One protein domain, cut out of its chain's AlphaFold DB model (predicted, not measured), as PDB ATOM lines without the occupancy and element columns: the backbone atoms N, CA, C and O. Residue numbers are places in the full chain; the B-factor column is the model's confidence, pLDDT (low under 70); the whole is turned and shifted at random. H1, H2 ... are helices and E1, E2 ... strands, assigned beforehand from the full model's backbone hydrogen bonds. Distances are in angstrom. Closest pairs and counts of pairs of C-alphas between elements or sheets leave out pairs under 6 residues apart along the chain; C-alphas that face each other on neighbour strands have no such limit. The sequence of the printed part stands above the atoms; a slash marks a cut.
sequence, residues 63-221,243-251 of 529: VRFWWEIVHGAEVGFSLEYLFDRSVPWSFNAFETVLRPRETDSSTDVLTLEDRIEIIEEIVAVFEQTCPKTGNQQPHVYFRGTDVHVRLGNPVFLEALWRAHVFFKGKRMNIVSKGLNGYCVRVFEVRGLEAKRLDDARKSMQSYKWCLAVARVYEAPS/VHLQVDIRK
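Overview. This is residues 63 to 221 and 243 to 251 of the 529 residues of an uncharacterized protein of Pseudozyma antarctica (UniProt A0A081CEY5). Two lobes sit end to end: in one, H4 covers the E1 edge of a strongly twisted sheet of E1, E7, E8 and E6; in the other, H2 and H3 cover one face of a second sheet, of E3, E4, E2 and E5. Short H1 lies between the lobes. The printed part has 168 residues, with four named helices and eight named strands in the order E1 H1 E2 H2 E3 E4 H3 E5 E6 H4 E7 E8; the sheets, in the orders E1 E7 E8 E6 and E3 E4 E2 E5, are antiparallel throughout. The class is mixed, helices and strands; the whole is only just loose, close to compact, with a radius of gyration of the C-alphas of 18.7 A, and elongated, with spans of 59 by 36 by 36 A.

Along the chain. Find C-alpha 64 at (215.273, 139.469, 272.914), where E1, residues 64 to 71, begins; H1 follows at 79 to 83 and E2 at 95 to 99. From C-alpha 112 at (242.794, 152.536, 229.489), H2 runs 26.0 A to residue 129. Then come E3, 139 to 143; E4, 146 to 150; H3, 154 to 162; and E5, 173 to 176. E6, 182 to 192, is 27.5 A long. After H4, 197 to 204, and E7, 211 to 218, look for E8, 243 to 250, ending at (228.632, 123.901, 245.696).

Arrangement. Start at E1, where N 66 and O 216 of E7 are 2.9 A apart, within hydrogen-bond range; so are N 245 of E8 and O 213 of E7, 3.0 A, and N 187 of E6 and O 246 of E8, 2.8 A. H4 is on this sheet, over E1, at a height of 8.7 A, with closest C-alphas Val 70 and Arg 201, 5.2 A apart. H1 only grazes this sheet and is close to but not clearly touching H3, with closest C-alphas Tyr 81 and Glu 158, 6.5 A apart. In the other sheet, see N 141 and O 148 in the hairpin E3 and E4, 3.0 A; N 96 and O 149 for E2 and E4, 2.8 A; N 97 and O 176 for E2 and E5, 2.8 A. H2 and H3 on its same face make two layers, helices over a sheet; they touch at Phe 126 and Phe 156, their closest C-alphas, 6.2 A apart, H2 with residues 122 to 129 alone, at a steep tilt of 64 degrees, opposite ways. E2, H2, E3; E4, H3, E5; and E6, H4, E7 are split strand-helix-strand units, each with another strand between its two same-way strands and a right-handed crossover. In all four helices every O i to N i+4 pair is within hydrogen-bond range.

Size, cuts and confidence. The farthest C-alphas, of Thr 111 and Ser 221, are 62.9 A apart. Residues 222 to 242 are cut out, with 23.3 A between C-alphas 221 and 243. The links H1 to E2 and E2 to H2 are long. Mean pLDDT of the printed part is 78.4, and of E8 36; 31 residues are under 70, among them 102 to 108 and 243 to 251.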
ATOM      1  N   VAL A  63     211.742 139.187 276.039       78.25
ATOM      2  CA  VAL A  63     212.431 138.236 275.164       78.25
ATOM      3  C   VAL A  63     213.144 139.044 274.092       78.25
ATOM      4  O   VAL A  63     212.510 139.825 273.380       78.25
ATOM      5  N   ARG A  64     214.463 138.879 273.984       81.69
ATOM      6  CA  ARG A  64     215.273 139.469 272.914       81.69
ATOM      7  C   ARG A  64     215.528 138.428 271.831       81.69
ATOM      8  O   ARG A  64     215.769 137.270 272.151       81.69
ATOM      9  N   PHE A  65     215.495 138.850 270.568       81.19
ATOM     10  CA  PHE A  65     215.798 138.017 269.403       81.19
ATOM     11  C   PHE A  65     216.962 138.623 268.621       81.19
ATOM     12  O   PHE A  65     217.018 139.840 268.452       81.19
ATOM     13  N   TRP A  66     217.849 137.782 268.099       84.56
ATOM     14  CA  TRP A  66     218.916 138.179 267.179       84.56
ATOM     15  C   TRP A  66     219.192 137.070 266.159       84.56
ATOM     16  O   TRP A  66     218.582 136.001 266.194       84.56
ATOM     17  N   TRP A  67     220.090 137.341 265.217       85.44
ATOM     18  CA  TRP A  67     220.604 136.351 264.274       85.44
ATOM     19  C   TRP A  67     222.034 135.993 264.649       85.44
ATOM     20  O   TRP A  67     222.794 136.869 265.054       85.44
ATOM     21  N   GLU A  68     222.413 134.726 264.497       85.69
ATOM     22  CA  GLU A  68     223.760 134.264 264.824       85.69
ATOM     23  C   GLU A  68     224.264 133.214 263.830       85.69
ATOM     24  O   GLU A  68     223.509 132.347 263.383       85.69
ATOM     25  N   ILE A  69     225.551 133.290 263.481       85.31
ATOM     26  CA  ILE A  69     226.213 132.293 262.635       85.31
ATOM     27  C   ILE A  69     226.466 131.044 263.486       85.31
ATOM     28  O   ILE A  69     227.240 131.079 264.441       85.31
ATOM     29  N   VAL A  70     225.810 129.935 263.141       85.00
ATOM     30  CA  VAL A  70     225.913 128.657 263.874       85.00
ATOM     31  C   VAL A  70     226.839 127.646 263.199       85.00
ATOM     32  O   VAL A  70     227.207 126.651 263.819       85.00
ATOM     33  N   HIS A  71     227.225 127.897 261.947       82.62
ATOM     34  CA  HIS A  71     228.201 127.121 261.179       82.62
ATOM     35  C   HIS A  71     228.781 127.996 260.061       82.62
ATOM     36  O   HIS A  71     228.041 128.803 259.498       82.62
ATOM     37  N   GLY A  72     230.065 127.848 259.721       75.50
ATOM     38  CA  GLY A  72     230.729 128.680 258.708       75.50
ATOM     39  C   GLY A  72     231.226 130.044 259.211       75.50
ATOM     40  O   GLY A  72     231.392 130.969 258.420       75.50
ATOM     41  N   ALA A  73     231.453 130.219 260.517       76.94
ATOM     42  CA  ALA A  73     231.972 131.480 261.067       76.94
ATOM     43  C   ALA A  73     233.393 131.807 260.554       76.94
ATOM     44  O   ALA A  73     233.747 132.972 260.380       76.94
ATOM     45  N   GLU A  74     234.176 130.778 260.225       73.12
ATOM     46  CA  GLU A  74     235.483 130.859 259.567       73.12
ATOM     47  C   GLU A  74     235.440 131.497 258.169       73.12
ATOM     48  O   GLU A  74     236.478 131.878 257.632       73.12
ATOM     49  N   VAL A  75     234.247 131.643 257.581       75.88
ATOM     50  CA  VAL A  75     234.044 132.330 256.302       75.88
ATOM     51  C   VAL A  75     234.122 133.858 256.452       75.88
ATOM     52  O   VAL A  75     234.372 134.544 255.469       75.88
ATOM     53  N   GLY A  76     233.984 134.405 257.666       81.62
ATOM     54  CA  GLY A  76     234.414 135.773 257.987       81.62
ATOM     55  C   GLY A  76     233.566 136.933 257.446       81.62
ATOM     56  O   GLY A  76     234.047 138.063 257.470       81.62
ATOM     57  N   PHE A  77     232.335 136.687 256.983       86.25
ATOM     58  CA  PHE A  77     231.379 137.743 256.610       86.25
ATOM     59  C   PHE A  77     230.448 138.113 257.769       86.25
ATOM     60  O   PHE A  77     230.033 137.250 258.548       86.25
ATOM     61  N   SER A  78     230.059 139.382 257.854       89.06
ATOM     62  CA  SER A  78     229.054 139.853 258.805       89.06
ATOM     63  C   SER A  78     227.632 139.475 258.391       89.06
ATOM     64  O   SER A  78     227.307 139.278 257.219       89.06
ATOM     65  N   LEU A  79     226.738 139.443 259.378       87.56
ATOM     66  CA  LEU A  79     225.314 139.216 259.144       87.56
ATOM     67  C   LEU A  79     224.701 140.292 258.239       87.56
ATOM     68  O   LEU A  79     223.890 139.954 257.388       87.56
ATOM     69  N   GLU A  80     225.115 141.555 258.356       89.94
ATOM     70  CA  GLU A  80     224.642 142.639 257.482       89.94
ATOM     71  C   GLU A  80     224.909 142.317 256.000       89.94
ATOM     72  O   GLU A  80     223.992 142.349 255.178       89.94
ATOM     73  N   TYR A  81     226.137 141.897 255.683       89.56
ATOM     74  CA  TYR A  81     226.536 141.492 254.334       89.56
ATOM     75  C   TYR A  81     225.728 140.295 253.816       89.56
ATOM     76  O   TYR A  81     225.323 140.265 252.653       89.56
ATOM     77  N   LEU A  82     225.475 139.315 254.686       85.62
ATOM     78  CA  LEU A  82     224.758 138.081 254.360       85.62
ATOM     79  C   LEU A  82     223.244 138.285 254.184       85.62
ATOM     80  O   LEU A  82     222.629 137.611 253.357       85.62
ATOM     81  N   PHE A  83     222.646 139.198 254.953       85.62
ATOM     82  CA  PHE A  83     221.209 139.489 254.935       85.62
ATOM     83  C   PHE A  83     220.795 140.562 253.934       85.62
ATOM     84  O   PHE A  83     219.613 140.617 253.588       85.62
ATOM     85  N   ASP A  84     221.715 141.406 253.463       87.19
ATOM     86  CA  ASP A  84     221.415 142.377 252.417       87.19
ATOM     87  C   ASP A  84     220.869 141.673 251.157       87.19
ATOM     88  O   ASP A  84     221.545 140.851 250.536       87.19
ATOM     89  N   ARG A  85     219.632 142.016 250.781       84.69
ATOM     90  CA  ARG A  85     218.942 141.519 249.578       84.69
ATOM     91  C   ARG A  85     218.931 142.535 248.430       84.69
ATOM     92  O   ARG A  85     218.362 142.234 247.386       84.69
ATOM     93  N   SER A  86     219.515 143.725 248.609       87.31
ATOM     94  CA  SER A  86     219.558 144.762 247.566       87.31
ATOM     95  C   SER A  86     220.557 144.436 246.451       87.31
ATOM     96  O   SER A  86     220.365 144.868 245.317       87.31
ATOM     97  N   VAL A  87     221.580 143.629 246.754       87.69
ATOM     98  CA  VAL A  87     222.591 143.152 245.804       87.69
ATOM     99  C   VAL A  87     222.567 141.615 245.752       87.69
ATOM    100  O   VAL A  87     222.707 140.977 246.800       87.69
ATOM    101  N   PRO A  88     222.422 140.983 244.571       89.38
ATOM    102  CA  PRO A  88     222.444 139.528 244.446       89.38
ATOM    103  C   PRO A  88     223.846 138.943 244.677       89.38
ATOM    104  O   PRO A  88     224.869 139.611 244.505       89.38
ATOM    105  N   TRP A  89     223.903 137.657 245.021       87.69
ATOM    106  CA  TRP A  89     225.161 136.911 245.076       87.69
ATOM    107  C   TRP A  89     225.755 136.726 243.680       87.69
ATOM    108  O   TRP A  89     225.041 136.431 242.721       87.69
ATOM    109  N   SER A  90     227.073 136.872 243.574       87.25
ATOM    110  CA  SER A  90     227.804 136.543 242.356       87.25
ATOM    111  C   SER A  90     227.749 135.045 242.074       87.25
ATOM    112  O   SER A  90     227.772 134.207 242.978       87.25
ATOM    113  N   PHE A  91     227.728 134.701 240.788       82.75
ATOM    114  CA  PHE A  91     227.890 133.322 240.335       82.75
ATOM    115  C   PHE A  91     229.290 132.780 240.674       82.75
ATOM    116  O   PHE A  91     229.442 131.590 240.953       82.75
ATOM    117  N   ASN A  92     230.301 133.656 240.669       83.12
ATOM    118  CA  ASN A  92     231.710 133.318 240.827       83.12
ATOM    119  C   ASN A  92     232.186 133.450 242.281       83.12
ATOM    120  O   ASN A  92     231.929 134.442 242.964       83.12
ATOM    121  N   ALA A  93     232.972 132.467 242.729       84.06
ATOM    122  CA  ALA A  93     233.573 132.469 244.059       84.06
ATOM    123  C   ALA A  93     234.541 133.649 244.258       84.06
ATOM    124  O   ALA A  93     235.511 133.803 243.502       84.06
ATOM    125  N   PHE A  94     234.320 134.392 245.343       88.19
ATOM    126  CA  PHE A  94     235.065 135.566 245.800       88.19
ATOM    127  C   PHE A  94     235.037 136.775 244.850       88.19
ATOM    128  O   PHE A  94     235.955 137.591 244.883       88.19
ATOM    129  N   GLU A  95     234.019 136.887 243.994       91.00
ATOM    130  CA  GLU A  95     233.919 137.945 242.984       91.00
ATOM    131  C   GLU A  95     232.784 138.929 243.279       91.00
ATOM    132  O   GLU A  95     231.619 138.542 243.332       91.00
ATOM    133  N   THR A  96     233.117 140.210 243.401       92.75
ATOM    134  CA  THR A  96     232.166 141.327 243.417       92.75
ATOM    135  C   THR A  96     232.205 142.015 242.054       92.75
ATOM    136  O   THR A  96     233.279 142.232 241.499       92.75
ATOM    137  N   VAL A  97     231.044 142.361 241.502       92.50
ATOM    138  CA  VAL A  97     230.915 143.010 240.190       92.50
ATOM    139  C   VAL A  97     230.369 144.417 240.381       92.50
ATOM    140  O   VAL A  97     229.301 144.603 240.968       92.50
ATOM    141  N   LEU A  98     231.105 145.400 239.872       93.00
ATOM    142  CA  LEU A  98     230.754 146.814 239.864       93.00
ATOM    143  C   LEU A  98     230.413 147.242 238.433       93.00
ATOM    144  O   LEU A  98     230.995 146.744 237.473       93.00
ATOM    145  N   ARG A  99     229.503 148.201 238.282       90.69
ATOM    146  CA  ARG A  99     229.164 148.823 236.996       90.69
ATOM    147  C   ARG A  99     229.115 150.342 237.167       90.69
ATOM    148  O   ARG A  99     228.495 150.807 238.131       90.69
ATOM    149  N   PRO A 100     229.724 151.135 236.269       87.50
ATOM    150  CA  PRO A 100     229.487 152.573 236.211       87.50
ATOM    151  C   PRO A 100     227.985 152.876 236.202       87.50
ATOM    152  O   PRO A 100     227.220 152.223 235.493       87.50
ATOM    153  N   ARG A 101     227.535 153.868 236.979       78.75
ATOM    154  CA  ARG A 101     226.192 154.425 236.752       78.75
ATOM    155  C   ARG A 101     226.139 155.001 235.347       78.75
ATOM    156  O   ARG A 101     227.115 155.626 234.941       78.75
ATOM    157  N   GLU A 102     225.005 154.815 234.673       64.56
ATOM    158  CA  GLU A 102     224.775 155.252 233.294       64.56
ATOM    159  C   GLU A 102     225.403 156.634 233.034       64.56
ATOM    160  O   GLU A 102     225.039 157.670 233.609       64.56
ATOM    161  N   THR A 103     226.452 156.608 232.216       53.50
ATOM    162  CA  THR A 103     226.798 157.701 231.319       53.50
ATOM    163  C   THR A 103     225.789 157.676 230.179       53.50
ATOM    164  O   THR A 103     225.287 156.609 229.826       53.50
ATOM    165  N   ASP A 104     225.494 158.835 229.594       47.81
ATOM    166  CA  ASP A 104     224.414 159.014 228.607       47.81
ATOM    167  C   ASP A 104     224.659 158.290 227.254       47.81
ATOM    168  O   ASP A 104     223.906 158.442 226.294       47.81
ATOM    169  N   SER A 105     225.708 157.468 227.200       47.12
ATOM    170  CA  SER A 105     226.172 156.600 226.122       47.12
ATOM    171  C   SER A 105     226.366 155.163 226.646       47.12
ATOM    172  O   SER A 105     227.431 154.779 227.132       47.12
ATOM    173  N   SER A 106     225.347 154.308 226.502       45.72
ATOM    174  CA  SER A 106     225.400 152.883 226.898       45.72
ATOM    175  C   SER A 106     226.313 152.003 226.020       45.72
ATOM    176  O   SER A 106     226.380 150.788 226.204       45.72
ATOM    177  N   THR A 107     227.022 152.616 225.070       49.22
ATOM    178  CA  THR A 107     227.932 151.988 224.102       49.22
ATOM    179  C   THR A 107     229.413 152.225 224.389       49.22
ATOM    180  O   THR A 107     230.251 151.632 223.709       49.22
ATOM    181  N   ASP A 108     229.762 153.085 225.350       58.62
ATOM    182  CA  ASP A 108     231.153 153.504 225.534       58.62
ATOM    183  C   ASP A 108     231.987 152.428 226.240       58.62
ATOM    184  O   ASP A 108     231.786 152.073 227.404       58.62
ATOM    185  N   VAL A 109     232.962 151.902 225.500       70.31
ATOM    186  CA  VAL A 109     233.975 150.980 226.014       70.31
ATOM    187  C   VAL A 109     234.939 151.764 226.902       70.31
ATOM    188  O   VAL A 109     235.606 152.676 226.421       70.31
ATOM    189  N   LEU A 110     235.063 151.362 228.173       78.06
ATOM    190  CA  LEU A 110     236.008 151.960 229.126       78.06
ATOM    191  C   LEU A 110     237.429 151.986 228.541       78.06
ATOM    192  O   LEU A 110     237.970 150.925 228.178       78.06
ATOM    193  N   THR A 111     238.018 153.186 228.467       81.12
ATOM    194  CA  THR A 111     239.381 153.425 227.960       81.12
ATOM    195  C   THR A 111     240.443 152.854 228.909       81.12
ATOM    196  O   THR A 111     240.118 152.249 229.931       81.12
ATOM    197  N   LEU A 112     241.733 152.985 228.581       76.56
ATOM    198  CA  LEU A 112     242.794 152.536 229.489       76.56
ATOM    199  C   LEU A 112     242.841 153.404 230.755       76.56
ATOM    200  O   LEU A 112     242.970 152.881 231.857       76.56
ATOM    201  N   GLU A 113     242.670 154.710 230.583       81.56
ATOM    202  CA  GLU A 113     242.647 155.729 231.630       81.56
ATOM    203  C   GLU A 113     241.458 155.501 232.571       81.56
ATOM    204  O   GLU A 113     241.642 155.425 233.784       81.56
ATOM    205  N   ASP A 114     240.265 155.263 232.010       86.56
ATOM    206  CA  ASP A 114     239.060 154.924 232.773       86.56
ATOM    207  C   ASP A 114     239.256 153.671 233.642       86.56
ATOM    208  O   ASP A 114     238.806 153.606 234.786       86.56
ATOM    209  N   ARG A 115     239.935 152.652 233.100       85.56
ATOM    210  CA  ARG A 115     240.235 151.412 233.829       85.56
ATOM    211  C   ARG A 115     241.244 151.645 234.947       85.56
ATOM    212  O   ARG A 115     241.100 151.031 235.998       85.56
ATOM    213  N   ILE A 116     242.246 152.497 234.727       84.50
ATOM    214  CA  ILE A 116     243.246 152.855 235.738       84.50
ATOM    215  C   ILE A 116     242.572 153.575 236.912       84.50
ATOM    216  O   ILE A 116     242.727 153.106 238.037       84.50
ATOM    217  N   GLU A 117     241.748 154.598 236.651       89.00
ATOM    218  CA  GLU A 117     240.983 155.331 237.680       89.00
ATOM    219  C   GLU A 117     240.174 154.367 238.570       89.00
ATOM    220  O   GLU A 117     240.268 154.399 239.797       89.00
ATOM    221  N   ILE A 118     239.439 153.436 237.952       90.69
ATOM    222  CA  ILE A 118     238.622 152.459 238.683       90.69
ATOM    223  C   ILE A 118     239.490 151.478 239.496       90.69
ATOM    224  O   ILE A 118     239.125 151.126 240.619       90.69
ATOM    225  N   ILE A 119     240.631 151.019 238.964       90.06
ATOM    226  CA  ILE A 119     241.552 150.145 239.713       90.06
ATOM    227  C   ILE A 119     242.128 150.887 240.925       90.06
ATOM    228  O   ILE A 119     242.203 150.292 241.998       90.06
ATOM    229  N   GLU A 120     242.508 152.159 240.786       89.31
ATOM    230  CA  GLU A 120     243.066 152.965 241.881       89.31
ATOM    231  C   GLU A 120     242.065 153.131 243.034       89.31
ATOM    232  O   GLU A 120     242.423 152.892 244.188       89.31
ATOM    233  N   GLU A 121     240.792 153.399 242.736       91.81
ATOM    234  CA  GLU A 121     239.710 153.454 243.731       91.81
ATOM    235  C   GLU A 121     239.481 152.101 244.438       91.81
ATOM    236  O   GLU A 121     239.351 152.039 245.664       91.81
ATOM    237  N   ILE A 122     239.495 150.984 243.699       91.88
ATOM    238  CA  ILE A 122     239.387 149.630 244.279       91.88
ATOM    239  C   ILE A 122     240.591 149.315 245.185       91.88
ATOM    240  O   ILE A 122     240.436 148.687 246.238       91.88
ATOM    241  N   VAL A 123     241.794 149.750 244.798       88.44
ATOM    242  CA  VAL A 123     243.018 149.585 245.593       88.44
ATOM    243  C   VAL A 123     242.987 150.458 246.845       88.44
ATOM    244  O   VAL A 123     243.389 149.977 247.900       88.44
ATOM    245  N   ALA A 124     242.469 151.684 246.785       88.38
ATOM    246  CA  ALA A 124     242.323 152.537 247.966       88.38
ATOM    247  C   ALA A 124     241.438 151.870 249.041       88.38
ATOM    248  O   ALA A 124     241.798 151.847 250.220       88.38
ATOM    249  N   VAL A 125     240.333 151.229 248.630       89.81
ATOM    250  CA  VAL A 125     239.499 150.402 249.525       89.81
ATOM    251  C   VAL A 125     240.286 149.207 250.081       89.81
ATOM    252  O   VAL A 125     240.148 148.875 251.262       89.81
ATOM    253  N   PHE A 126     241.132 148.565 249.268       88.50
ATOM    254  CA  PHE A 126     241.994 147.472 249.723       88.50
ATOM    255  C   PHE A 126     243.017 147.935 250.770       88.50
ATOM    256  O   PHE A 126     243.060 147.359 251.855       88.50
ATOM    257  N   GLU A 127     243.795 148.988 250.510       84.62
ATOM    258  CA  GLU A 127     244.806 149.490 251.453       84.62
ATOM    259  C   GLU A 127     244.186 149.950 252.780       84.62
ATOM    260  O   GLU A 127     244.724 149.650 253.847       84.62
ATOM    261  N   GLN A 128     243.019 150.605 252.740       85.19
ATOM    262  CA  GLN A 128     242.309 151.048 253.944       85.19
ATOM    263  C   GLN A 128     241.876 149.877 254.845       85.19
ATOM    264  O   GLN A 128     241.895 149.996 256.073       85.19
ATOM    265  N   THR A 129     241.457 148.756 254.254       84.56
ATOM    266  CA  THR A 129     240.793 147.650 254.975       84.56
ATOM    267  C   THR A 129     241.695 146.453 255.234       84.56
ATOM    268  O   THR A 129     241.466 145.694 256.176       84.56
ATOM    269  N   CYS A 130     242.752 146.307 254.439       78.25
ATOM    270  CA  CYS A 130     243.677 145.184 254.458       78.25
ATOM    271  C   CYS A 130     245.161 145.605 254.626       78.25
ATOM    272  O   CYS A 130     246.037 144.968 254.037       78.25
ATOM    273  N   PRO A 131     245.514 146.596 255.481       63.53
ATOM    274  CA  PRO A 131     246.860 147.195 255.545       63.53
ATOM    275  C   PRO A 131     247.974 146.262 256.065       63.53
ATOM    276  O   PRO A 131     249.114 146.689 256.238       63.53
ATOM    277  N   LYS A 132     247.651 145.005 256.398       60.41
ATOM    278  CA  LYS A 132     248.577 144.009 256.967       60.41
ATOM    279  C   LYS A 132     248.551 142.652 256.258       60.41
ATOM    280  O   LYS A 132     249.341 141.782 256.620       60.41
ATOM    281  N   THR A 133     247.661 142.426 255.290       54.44
ATOM    282  CA  THR A 133     247.665 141.170 254.525       54.44
ATOM    283  C   THR A 133     248.715 141.258 253.430       54.44
ATOM    284  O   THR A 133     248.512 141.939 252.427       54.44
ATOM    285  N   GLY A 134     249.844 140.587 253.643       50.38
ATOM    286  CA  GLY A 134     250.945 140.580 252.690       50.38
ATOM    287  C   GLY A 134     250.556 140.023 251.317       50.38
ATOM    288  O   GLY A 134     249.777 139.075 251.203       50.38
ATOM    289  N   ASN A 135     251.190 140.589 250.290       53.88
ATOM    290  CA  ASN A 135     251.518 139.926 249.025       53.88
ATOM    291  C   ASN A 135     250.323 139.464 248.167       53.88
ATOM    292  O   ASN A 135     250.485 138.613 247.292       53.88
ATOM    293  N   GLN A 136     249.132 140.024 248.389       68.38
ATOM    294  CA  GLN A 136     247.956 139.805 247.549       68.38
ATOM    295  C   GLN A 136     247.371 141.147 247.107       68.38
ATOM    296  O   GLN A 136     246.828 141.886 247.921       68.38
ATOM    297  N   GLN A 137     247.460 141.445 245.810       78.44
ATOM    298  CA  GLN A 137     246.709 142.534 245.179       78.44
ATOM    299  C   GLN A 137     245.334 142.018 244.707       78.44
ATOM    300  O   GLN A 137     245.238 140.853 244.303       78.44
ATOM    301  N   PRO A 138     244.265 142.837 244.723       86.56
ATOM    302  CA  PRO A 138     242.973 142.437 244.174       86.56
ATOM    303  C   PRO A 138     243.073 142.171 242.663       86.56
ATOM    304  O   PRO A 138     243.723 142.906 241.913       86.56
ATOM    305  N   HIS A 139     242.417 141.105 242.207       87.50
ATOM    306  CA  HIS A 139     242.322 140.771 240.790       87.50
ATOM    307  C   HIS A 139     241.158 141.561 240.171       87.50
ATOM    308  O   HIS A 139     240.015 141.365 240.575       87.50
ATOM    309  N   VAL A 140     241.430 142.439 239.203       89.06
ATOM    310  CA  VAL A 140     240.439 143.307 238.550       89.06
ATOM    311  C   VAL A 140     240.465 143.061 237.043       89.06
ATOM    312  O   VAL A 140     241.513 143.191 236.407       89.06
ATOM    313  N   TYR A 141     239.320 142.696 236.463       85.00
ATOM    314  CA  TYR A 141     239.142 142.597 235.011       85.00
ATOM    315  C   TYR A 141     237.860 143.281 234.549       85.00
ATOM    316  O   TYR A 141     236.924 143.494 235.316       85.00
ATOM    317  N   PHE A 142     237.828 143.596 233.257       84.44
ATOM    318  CA  PHE A 142     236.747 144.338 232.623       84.44
ATOM    319  C   PHE A 142     236.055 143.458 231.582       84.44
ATOM    320  O   PHE A 142     236.716 142.860 230.728       84.44
ATOM    321  N   ARG A 143     234.724 143.389 231.632       77.44
ATOM    322  CA  ARG A 143     233.887 142.684 230.656       77.44
ATOM    323  C   ARG A 143     232.849 143.655 230.097       77.44
ATOM    324  O   ARG A 143     231.766 143.818 230.645       77.44
ATOM    325  N   GLY A 144     233.199 144.323 229.000       78.50
ATOM    326  CA  GLY A 144     232.448 145.493 228.545       78.50
ATOM    327  C   GLY A 144     232.618 146.636 229.547       78.50
ATOM    328  O   GLY A 144     233.748 147.031 229.829       78.50
ATOM    329  N   THR A 145     231.509 147.130 230.095       82.50
ATOM    330  CA  THR A 145     231.481 148.137 231.171       82.50
ATOM    331  C   THR A 145     231.514 147.535 232.580       82.50
ATOM    332  O   THR A 145     231.684 148.278 233.545       82.50
ATOM    333  N   ASP A 146     231.376 146.211 232.720       88.12
ATOM    334  CA  ASP A 146     231.372 145.539 234.022       88.12
ATOM    335  C   ASP A 146     232.793 145.334 234.542       88.12
ATOM    336  O   ASP A 146     233.673 144.841 233.831       88.12
ATOM    337  N   VAL A 147     233.000 145.683 235.808       90.81
ATOM    338  CA  VAL A 147     234.280 145.608 236.509       90.81
ATOM    339  C   VAL A 147     234.189 144.504 237.548       90.81
ATOM    340  O   VAL A 147     233.511 144.630 238.568       90.81
ATOM    341  N   HIS A 148     234.856 143.394 237.270       91.25
ATOM    342  CA  HIS A 148     234.880 142.220 238.126       91.25
ATOM    343  C   HIS A 148     236.097 142.301 239.047       91.25
ATOM    344  O   HIS A 148     237.235 142.339 238.578       91.25
ATOM    345  N   VAL A 149     235.851 142.309 240.354       91.94
ATOM    346  CA  VAL A 149     236.867 142.399 241.404       91.94
ATOM    347  C   VAL A 149     236.866 141.111 242.210       91.94
ATOM    348  O   VAL A 149     235.845 140.728 242.781       91.94
ATOM    349  N   ARG A 150     238.014 140.438 242.282       89.31
ATOM    350  CA  ARG A 150     238.152 139.132 242.921       89.31
ATOM    351  C   ARG A 150     239.323 139.097 243.897       89.31
ATOM    352  O   ARG A 150     240.459 139.386 243.531       89.31
ATOM    353  N   LEU A 151     239.054 138.689 245.135       85.94
ATOM    354  CA  LEU A 151     240.084 138.441 246.145       85.94
ATOM    355  C   LEU A 151     239.559 137.474 247.209       85.94
ATOM    356  O   LEU A 151     238.451 137.644 247.707       85.94
ATOM    357  N   GLY A 152     240.377 136.499 247.611       84.69
ATOM    358  CA  GLY A 152     240.045 135.492 248.632       84.69
ATOM    359  C   GLY A 152     239.952 136.016 250.074       84.69
ATOM    360  O   GLY A 152     240.213 135.258 251.002       84.69
ATOM    361  N   ASN A 153     239.633 137.297 250.267       85.75
ATOM    362  CA  ASN A 153     239.593 137.976 251.559       85.75
ATOM    363  C   ASN A 153     238.163 138.499 251.836       85.75
ATOM    364  O   ASN A 153     237.752 139.487 251.221       85.75
ATOM    365  N   PRO A 154     237.410 137.867 252.760       85.69
ATOM    366  CA  PRO A 154     236.050 138.275 253.126       85.69
ATOM    367  C   PRO A 154     235.945 139.730 253.594       85.69
ATOM    368  O   PRO A 154     235.029 140.439 253.181       85.69
ATOM    369  N   VAL A 155     236.924 140.203 254.377       88.31
ATOM    370  CA  VAL A 155     236.961 141.576 254.911       88.31
ATOM    371  C   VAL A 155     237.025 142.592 253.775       88.31
ATOM    372  O   VAL A 155     236.299 143.581 253.797       88.31
ATOM    373  N   PHE A 156     237.834 142.323 252.745       89.81
ATOM    374  CA  PHE A 156     237.902 143.177 251.561       89.81
ATOM    375  C   PHE A 156     236.606 143.152 250.741       89.81
ATOM    376  O   PHE A 156     236.132 144.204 250.331       89.81
ATOM    377  N   LEU A 157     236.014 141.978 250.499       90.12
ATOM    378  CA  LEU A 157     234.781 141.869 249.704       90.12
ATOM    379  C   LEU A 157     233.586 142.553 250.383       90.12
ATOM    380  O   LEU A 157     232.744 143.147 249.707       90.12
ATOM    381  N   GLU A 158     233.529 142.494 251.713       91.19
ATOM    382  CA  GLU A 158     232.538 143.200 252.518       91.19
ATOM    383  C   GLU A 158     232.819 144.709 252.585       91.19
ATOM    384  O   GLU A 158     231.897 145.518 252.461       91.19
ATOM    385  N   ALA A 159     234.087 145.109 252.711       90.56
ATOM    386  CA  ALA A 159     234.484 146.509 252.639       90.56
ATOM    387  C   ALA A 159     234.160 147.130 251.277       90.56
ATOM    388  O   ALA A 159     233.590 148.213 251.237       90.56
ATOM    389  N   LEU A 160     234.440 146.429 250.176       92.06
ATOM    390  CA  LEU A 160     234.114 146.845 248.811       92.06
ATOM    391  C   LEU A 160     232.600 146.980 248.589       92.06
ATOM    392  O   LEU A 160     232.169 147.828 247.813       92.06
ATOM    393  N   TRP A 161     231.791 146.184 249.295       92.12
ATOM    394  CA  TRP A 161     230.333 146.315 249.285       92.12
ATOM    395  C   TRP A 161     229.825 147.529 250.071       92.12
ATOM    396  O   TRP A 161     228.943 148.241 249.588       92.12
ATOM    397  N   ARG A 162     230.407 147.826 251.241       89.00
ATOM    398  CA  ARG A 162     230.103 149.075 251.967       89.00
ATOM    399  C   ARG A 162     230.654 150.311 251.250       89.00
ATOM    400  O   ARG A 162     230.061 151.384 251.347       89.00
ATOM    401  N   ALA A 163     231.769 150.172 250.537       83.06
ATOM    402  CA  ALA A 163     232.493 151.275 249.930       83.06
ATOM    403  C   ALA A 163     231.666 152.029 248.884       83.06
ATOM    404  O   ALA A 163     230.834 151.492 248.145       83.06
ATOM    405  N   HIS A 164     231.956 153.318 248.790       78.19
ATOM    406  CA  HIS A 164     231.534 154.148 247.682       78.19
ATOM    407  C   HIS A 164     232.696 154.198 246.689       78.19
ATOM    408  O   HIS A 164     233.452 155.154 246.705       78.19
ATOM    409  N   VAL A 165     232.865 153.157 245.868       89.00
ATOM    410  CA  VAL A 165     233.804 153.221 244.733       89.00
ATOM    411  C   VAL A 165     233.269 154.270 243.763       89.00
ATOM    412  O   VAL A 165     232.119 154.157 243.312       89.00
ATOM    413  N   PHE A 166     234.054 155.307 243.480       87.06
ATOM    414  CA  PHE A 166     233.677 156.361 242.546       87.06
ATOM    415  C   PHE A 166     234.342 156.155 241.180       87.06
ATOM    416  O   PHE A 166     235.381 155.524 241.052       87.06
ATOM    417  N   PHE A 167     233.699 156.679 240.142       87.62
ATOM    418  CA  PHE A 167     234.249 156.787 238.795       87.62
ATOM    419  C   PHE A 167     233.664 158.039 238.145       87.62
ATOM    420  O   PHE A 167     232.441 158.230 238.156       87.62
ATOM    421  N   LYS A 168     234.517 158.933 237.637       84.19
ATOM    422  CA  LYS A 168     234.145 160.248 237.087       84.19
ATOM    423  C   LYS A 168     233.201 161.023 238.022       84.19
ATOM    424  O   LYS A 168     232.212 161.622 237.601       84.19
ATOM    425  N   GLY A 169     233.474 160.950 239.329       82.75
ATOM    426  CA  GLY A 169     232.686 161.578 240.400       82.75
ATOM    427  C   GLY A 169     231.316 160.944 240.699       82.75
ATOM    428  O   GLY A 169     230.624 161.407 241.605       82.75
ATOM    429  N   LYS A 170     230.899 159.885 239.991       86.62
ATOM    430  CA  LYS A 170     229.659 159.133 240.260       86.62
ATOM    431  C   LYS A 170     229.974 157.842 241.026       86.62
ATOM    432  O   LYS A 170     230.917 157.138 240.684       86.62
ATOM    433  N   ARG A 171     229.166 157.480 242.034       88.31
ATOM    434  CA  ARG A 171     229.287 156.163 242.699       88.31
ATOM    435  C   ARG A 171     228.969 155.055 241.688       88.31
ATOM    436  O   ARG A 171     227.920 155.111 241.042       88.31
ATOM    437  N   MET A 172     229.824 154.043 241.594       91.50
ATOM    438  CA  MET A 172     229.530 152.813 240.859       91.50
ATOM    439  C   MET A 172     228.408 152.023 241.552       91.50
ATOM    440  O   MET A 172     228.287 152.020 242.779       91.50
ATOM    441  N   ASN A 173     227.574 151.346 240.765       91.06
ATOM    442  CA  ASN A 173     226.568 150.422 241.277       91.06
ATOM    443  C   ASN A 173     227.205 149.042 241.489       91.06
ATOM    444  O   ASN A 173     227.974 148.579 240.645       91.06
ATOM    445  N   ILE A 174     226.838 148.351 242.568       92.56
ATOM    446  CA  ILE A 174     227.230 146.953 242.779       92.56
ATOM    447  C   ILE A 174     226.183 146.066 242.110       92.56
ATOM    448  O   ILE A 174     225.017 146.083 242.495       92.56
ATOM    449  N   VAL A 175     226.598 145.322 241.088       91.81
ATOM    450  CA  VAL A 175     225.736 144.416 240.315       91.81
ATOM    451  C   VAL A 175     225.567 143.085 241.040       91.81
ATOM    452  O   VAL A 175     224.472 142.535 241.060       91.81
ATOM    453  N   SER A 176     226.637 142.575 241.655       91.50
ATOM    454  CA  SER A 176     226.601 141.372 242.492       91.50
ATOM    455  C   SER A 176     227.762 141.350 243.485       91.50
ATOM    456  O   SER A 176     228.829 141.880 243.180       91.50
ATOM    457  N   LYS A 177     227.595 140.695 244.635       91.19
ATOM    458  CA  LYS A 177     228.610 140.600 245.703       91.19
ATOM    459  C   LYS A 177     229.156 139.176 245.875       91.19
ATOM    460  O   LYS A 177     228.430 138.203 245.668       91.19
ATOM    461  N   GLY A 178     230.437 139.049 246.217       88.06
ATOM    462  CA  GLY A 178     231.135 137.760 246.281       88.06
ATOM    463  C   GLY A 178     230.915 136.966 247.572       88.06
ATOM    464  O   GLY A 178     230.858 137.523 248.659       88.06
ATOM    465  N   LEU A 179     230.884 135.637 247.471       85.38
ATOM    466  CA  LEU A 179     230.936 134.722 248.621       85.38
ATOM    467  C   LEU A 179     232.038 133.673 248.400       85.38
ATOM    468  O   LEU A 179     232.566 133.552 247.298       85.38
ATOM    469  N   ASN A 180     232.412 132.901 249.421       77.56
ATOM    470  CA  ASN A 180     233.565 131.987 249.379       77.56
ATOM    471  C   ASN A 180     233.437 130.755 248.452       77.56
ATOM    472  O   ASN A 180     234.351 129.931 248.393       77.56
ATOM    473  N   GLY A 181     232.338 130.621 247.710       71.62
ATOM    474  CA  GLY A 181     232.181 129.619 246.662       71.62
ATOM    475  C   GLY A 181     231.207 130.070 245.576       71.62
ATOM    476  O   GLY A 181     230.727 131.200 245.586       71.62
ATOM    477  N   TYR A 182     230.991 129.199 244.595       71.38
ATOM    478  CA  TYR A 182     230.275 129.519 243.362       71.38
ATOM    479  C   TYR A 182     228.822 129.015 243.418       71.38
ATOM    480  O   TYR A 182     228.495 128.140 244.223       71.38
ATOM    481  N   CYS A 183     227.948 129.537 242.548       69.69
ATOM    482  CA  CYS A 183     226.533 129.130 242.464       69.69
ATOM    483  C   CYS A 183     225.789 129.145 243.817       69.69
ATOM    484  O   CYS A 183     225.059 128.203 244.132       69.69
ATOM    485  N   VAL A 184     225.980 130.199 244.616       72.19
ATOM    486  CA  VAL A 184     225.377 130.347 245.951       72.19
ATOM    487  C   VAL A 184     223.852 130.207 245.884       72.19
ATOM    488  O   VAL A 184     223.188 130.924 245.135       72.19
ATOM    489  N   ARG A 185     223.281 129.311 246.699       73.38
ATOM    490  CA  ARG A 185     221.828 129.166 246.877       73.38
ATOM    491  C   ARG A 185     221.456 129.413 248.329       73.38
ATOM    492  O   ARG A 185     222.066 128.845 249.227       73.38
ATOM    493  N   VAL A 186     220.432 130.230 248.550       74.94
ATOM    494  CA  VAL A 186     219.906 130.525 249.888       74.94
ATOM    495  C   VAL A 186     218.558 129.830 250.054       74.94
ATOM    496  O   VAL A 186     217.666 129.997 249.224       74.94
ATOM    497  N   PHE A 187     218.422 129.066 251.130       73.62
ATOM    498  CA  PHE A 187     217.210 128.365 251.532       73.62
ATOM    499  C   PHE A 187     216.735 128.899 252.880       73.62
ATOM    500  O   PHE A 187     217.549 129.175 253.761       73.62
ATOM    501  N   GLU A 188     215.423 129.000 253.057       77.19
ATOM    502  CA  GLU A 188     214.801 129.314 254.341       77.19
ATOM    503  C   GLU A 188     214.153 128.044 254.906       77.19
ATOM    504  O   GLU A 188     213.284 127.449 254.268       77.19
ATOM    505  N   VAL A 189     214.579 127.619 256.095       71.94
ATOM    506  CA  VAL A 189     214.015 126.474 256.820       71.94
ATOM    507  C   VAL A 189     213.167 127.010 257.968       71.94
ATOM    508  O   VAL A 189     213.652 127.800 258.777       71.94
ATOM    509  N   ARG A 190     211.907 126.577 258.042       75.69
ATOM    510  CA  ARG A 190     210.940 126.957 259.087       75.69
ATOM    511  C   ARG A 190     210.483 125.731 259.873       75.69
ATOM    512  O   ARG A 190     210.613 124.607 259.397       75.69
ATOM    513  N   GLY A 191     209.918 125.958 261.058       70.94
ATOM    514  CA  GLY A 191     209.308 124.900 261.871       70.94
ATOM    515  C   GLY A 191     210.311 123.971 262.562       70.94
ATOM    516  O   GLY A 191     209.955 122.853 262.925       70.94
ATOM    517  N   LEU A 192     211.561 124.412 262.742       70.19
ATOM    518  CA  LEU A 192     212.548 123.658 263.514       70.19
ATOM    519  C   LEU A 192     212.305 123.816 265.020       70.19
ATOM    520  O   LEU A 192     212.066 124.914 265.519       70.19
ATOM    521  N   GLU A 193     212.388 122.695 265.735       77.50
ATOM    522  CA  GLU A 193     212.278 122.623 267.192       77.50
ATOM    523  C   GLU A 193     213.372 123.467 267.869       77.50
ATOM    524  O   GLU A 193     214.556 123.349 267.540       77.50
ATOM    525  N   ALA A 194     212.982 124.295 268.844       76.12
ATOM    526  CA  ALA A 194     213.910 125.120 269.608       76.12
ATOM    527  C   ALA A 194     214.871 124.251 270.441       76.12
ATOM    528  O   ALA A 194     214.449 123.413 271.237       76.12
ATOM    529  N   LYS A 195     216.179 124.467 270.267       81.56
ATOM    530  CA  LYS A 195     217.261 123.725 270.938       81.56
ATOM    531  C   LYS A 195     218.283 124.693 271.512       81.56
ATOM    532  O   LYS A 195     218.366 125.844 271.086       81.56
ATOM    533  N   ARG A 196     219.091 124.224 272.470       83.12
ATOM    534  CA  ARG A 196     220.238 124.999 272.967       83.12
ATOM    535  C   ARG A 196     221.192 125.294 271.809       83.12
ATOM    536  O   ARG A 196     221.452 124.423 270.980       83.12
ATOM    537  N   LEU A 197     221.735 126.509 271.788       80.19
ATOM    538  CA  LEU A 197     222.583 127.007 270.705       80.19
ATOM    539  C   LEU A 197     223.787 126.093 270.416       80.19
ATOM    540  O   LEU A 197     224.082 125.812 269.258       80.19
ATOM    541  N   ASP A 198     224.436 125.561 271.453       83.50
ATOM    542  CA  ASP A 198     225.575 124.650 271.288       83.50
ATOM    543  C   ASP A 198     225.184 123.278 270.733       83.50
ATOM    544  O   ASP A 198     225.963 122.665 270.005       83.50
ATOM    545  N   ASP A 199     223.975 122.797 271.019       82.88
ATOM    546  CA  ASP A 199     223.480 121.534 270.467       82.88
ATOM    547  C   ASP A 199     223.037 121.714 269.008       82.88
ATOM    548  O   ASP A 199     223.301 120.847 268.172       82.88
ATOM    549  N   ALA A 200     222.489 122.887 268.663       78.94
ATOM    550  CA  ALA A 200     222.286 123.290 267.275       78.94
ATOM    551  C   ALA A 200     223.627 123.333 266.513       78.94
ATOM    552  O   ALA A 200     223.761 122.642 265.503       78.94
ATOM    553  N   ARG A 201     224.647 124.042 267.027       82.31
ATOM    554  CA  ARG A 201     226.007 124.095 266.442       82.31
ATOM    555  C   ARG A 201     226.593 122.693 266.212       82.31
ATOM    556  O   ARG A 201     227.002 122.389 265.095       82.31
ATOM    557  N   LYS A 202     226.571 121.807 267.221       82.69
ATOM    558  CA  LYS A 202     227.027 120.404 267.088       82.69
ATOM    559  C   LYS A 202     226.266 119.640 266.005       82.69
ATOM    560  O   LYS A 202     226.879 118.901 265.243       82.69
ATOM    561  N   SER A 203     224.945 119.815 265.913       77.81
ATOM    562  CA  SER A 203     224.151 119.149 264.873       77.81
ATOM    563  C   SER A 203     224.530 119.627 263.464       77.81
ATOM    564  O   SER A 203     224.654 118.802 262.555       77.81
ATOM    565  N   MET A 204     224.828 120.925 263.295       74.69
ATOM    566  CA  MET A 204     225.214 121.500 262.001       74.69
ATOM    567  C   MET A 204     226.594 121.031 261.516       74.69
ATOM    568  O   MET A 204     226.768 120.849 260.315       74.69
ATOM    569  N   GLN A 205     227.540 120.745 262.420       69.88
ATOM    570  CA  GLN A 205     228.888 120.256 262.069       69.88
ATOM    571  C   GLN A 205     228.889 118.946 261.259       69.88
ATOM    572  O   GLN A 205     229.872 118.642 260.585       69.88
ATOM    573  N   SER A 206     227.805 118.164 261.313       66.88
ATOM    574  CA  SER A 206     227.663 116.927 260.531       66.88
ATOM    575  C   SER A 206     227.323 117.156 259.047       66.88
ATOM    576  O   SER A 206     227.467 116.240 258.234       66.88
ATOM    577  N   TYR A 207     226.901 118.369 258.669       65.81
ATOM    578  CA  TYR A 207     226.482 118.705 257.312       65.81
ATOM    579  C   TYR A 207     227.607 119.360 256.503       65.81
ATOM    580  O   TYR A 207     228.369 120.187 256.997       65.81
ATOM    581  N   LYS A 208     227.663 119.061 255.198       63.12
ATOM    582  CA  LYS A 208     228.615 119.667 254.242       63.12
ATOM    583  C   LYS A 208     228.256 121.107 253.830       63.12
ATOM    584  O   LYS A 208     228.590 121.525 252.725       63.12
ATOM    585  N   TRP A 209     227.534 121.850 254.664       64.56
ATOM    586  CA  TRP A 209     227.170 123.235 254.366       64.56
ATOM    587  C   TRP A 209     228.379 124.155 254.543       64.56
ATOM    588  O   TRP A 209     229.270 123.870 255.342       64.56
ATOM    589  N   CYS A 210     228.399 125.275 253.824       63.34
ATOM    590  CA  CYS A 210     229.473 126.258 253.955       63.34
ATOM    591  C   CYS A 210     229.131 127.412 254.902       63.34
ATOM    592  O   CYS A 210     230.049 128.057 255.394       63.34
ATOM    593  N   LEU A 211     227.844 127.677 255.158       78.00
ATOM    594  CA  LEU A 211     227.398 128.720 256.080       78.00
ATOM    595  C   LEU A 211     225.947 128.473 256.525       78.00
ATOM    596  O   LEU A 211     225.079 128.185 255.696       78.00
ATOM    597  N   ALA A 212     225.669 128.616 257.822       80.00
ATOM    598  CA  ALA A 212     224.311 128.577 258.362       80.00
ATOM    599  C   ALA A 212     224.104 129.650 259.436       80.00
ATOM    600  O   ALA A 212     224.913 129.798 260.357       80.00
ATOM    601  N   VAL A 213     222.977 130.355 259.337       83.25
ATOM    602  CA  VAL A 213     222.569 131.396 260.284       83.25
ATOM    603  C   VAL A 213     221.235 131.002 260.913       83.25
ATOM    604  O   VAL A 213     220.293 130.630 260.209       83.25
ATOM    605  N   ALA A 214     221.152 131.077 262.239       82.88
ATOM    606  CA  ALA A 214     219.956 130.753 263.011       82.88
ATOM    607  C   ALA A 214     219.405 131.996 263.715       82.88
ATOM    608  O   ALA A 214     220.166 132.870 264.142       82.88
ATOM    609  N   ARG A 215     218.080 132.061 263.865       82.50
ATOM    610  CA  ARG A 215     217.432 133.037 264.742       82.50
ATOM    611  C   ARG A 215     217.533 132.540 266.183       82.50
ATOM    612  O   ARG A 215     217.041 131.462 266.501       82.50
ATOM    613  N   VAL A 216     218.175 133.321 267.042       85.56
ATOM    614  CA  VAL A 216     218.379 133.014 268.463       85.56
ATOM    615  C   VAL A 216     217.475 133.915 269.298       85.56
ATOM    616  O   VAL A 216     217.140 135.030 268.886       85.56
ATOM    617  N   TYR A 217     217.058 133.429 270.465       82.19
ATOM    618  CA  TYR A 217     216.320 134.217 271.441       82.19
ATOM    619  C   TYR A 217     216.808 133.953 272.863       82.19
ATOM    620  O   TYR A 217     217.372 132.902 273.166       82.19
ATOM    621  N   GLU A 218     216.545 134.908 273.746       83.00
ATOM    622  CA  GLU A 218     216.821 134.806 275.176       83.00
ATOM    623  C   GLU A 218     215.756 135.565 275.957       83.00
ATOM    624  O   GLU A 218     215.332 136.646 275.546       83.00
ATOM    625  N   ALA A 219     215.363 135.013 277.103       80.25
ATOM    626  CA  ALA A 219     214.514 135.671 278.084       80.25
ATOM    627  C   ALA A 219     215.353 135.974 279.341       80.25
ATOM    628  O   ALA A 219     215.483 135.096 280.197       80.25
ATOM    629  N   PRO A 220     215.948 137.179 279.484       68.94
ATOM    630  CA  PRO A 220     216.861 137.481 280.595       68.94
ATOM    631  C   PRO A 220     216.203 137.337 281.976       68.94
ATOM    632  O   PRO A 220     216.854 136.974 282.952       68.94
ATOM    633  N   SER A 221     214.886 137.553 282.031       62.41
ATOM    634  CA  SER A 221     214.026 137.363 283.209       62.41
ATOM    635  C   SER A 221     213.959 135.917 283.730       62.41
ATOM    636  O   SER A 221     213.535 135.714 284.863       62.41
ATOM    637  N   VAL A 243     213.405 130.279 262.303       27.41
ATOM    638  CA  VAL A 243     213.815 130.444 260.909       27.41
ATOM    639  C   VAL A 243     215.324 130.244 260.844       27.41
ATOM    640  O   VAL A 243     216.074 130.928 261.543       27.41
ATOM    641  N   HIS A 244     215.773 129.326 259.997       35.19
ATOM    642  CA  HIS A 244     217.181 129.173 259.645       35.19
ATOM    643  C   HIS A 244     217.370 129.575 258.188       35.19
ATOM    644  O   HIS A 244     216.587 129.175 257.328       35.19
ATOM    645  N   LEU A 245     218.433 130.323 257.903       32.62
ATOM    646  CA  LEU A 245     218.887 130.526 256.533       32.62
ATOM    647  C   LEU A 245     220.081 129.609 256.288       32.62
ATOM    648  O   LEU A 245     221.145 129.747 256.901       32.62
ATOM    649  N   GLN A 246     219.862 128.642 255.407       41.78
ATOM    650  CA  GLN A 246     220.841 127.664 254.961       41.78
ATOM    651  C   GLN A 246     221.403 128.146 253.625       41.78
ATOM    652  O   GLN A 246     220.658 128.305 252.658       41.78
ATOM    653  N   VAL A 247     222.716 128.365 253.558       40.06
ATOM    654  CA  VAL A 247     223.385 128.727 252.306       40.06
ATOM    655  C   VAL A 247     224.109 127.493 251.772       40.06
ATOM    656  O   VAL A 247     225.119 127.058 252.330       40.06
ATOM    657  N   ASP A 248     223.572 126.910 250.700       39.34
ATOM    658  CA  ASP A 248     224.259 125.858 249.954       39.34
ATOM    659  C   ASP A 248     225.245 126.504 248.981       39.34
ATOM    660  O   ASP A 248     224.896 127.387 248.188       39.34
ATOM    661  N   ILE A 249     226.490 126.057 249.059       37.38
ATOM    662  CA  ILE A 249     227.587 126.522 248.224       37.38
ATOM    663  C   ILE A 249     228.222 125.271 247.651       37.38
ATOM    664  O   ILE A 249     228.849 124.485 248.366       37.38
ATOM    665  N   ARG A 250     228.052 125.070 246.346       36.28
ATOM    666  CA  ARG A 250     228.632 123.901 245.696       36.28
ATOM    667  C   ARG A 250     230.146 124.052 245.597       36.28
ATOM    668  O   ARG A 250     230.684 125.148 245.443       36.28
ATOM    669  N   LYS A 251     230.832 122.915 245.699       31.14
ATOM    670  CA  LYS A 251     232.285 122.795 245.549       31.14
ATOM    671  C   LYS A 251     232.615 121.569 244.694       31.14
ATOM    672  O   LYS A 251     233.307 120.655 245.129       31.14
TER     673      LYS A 251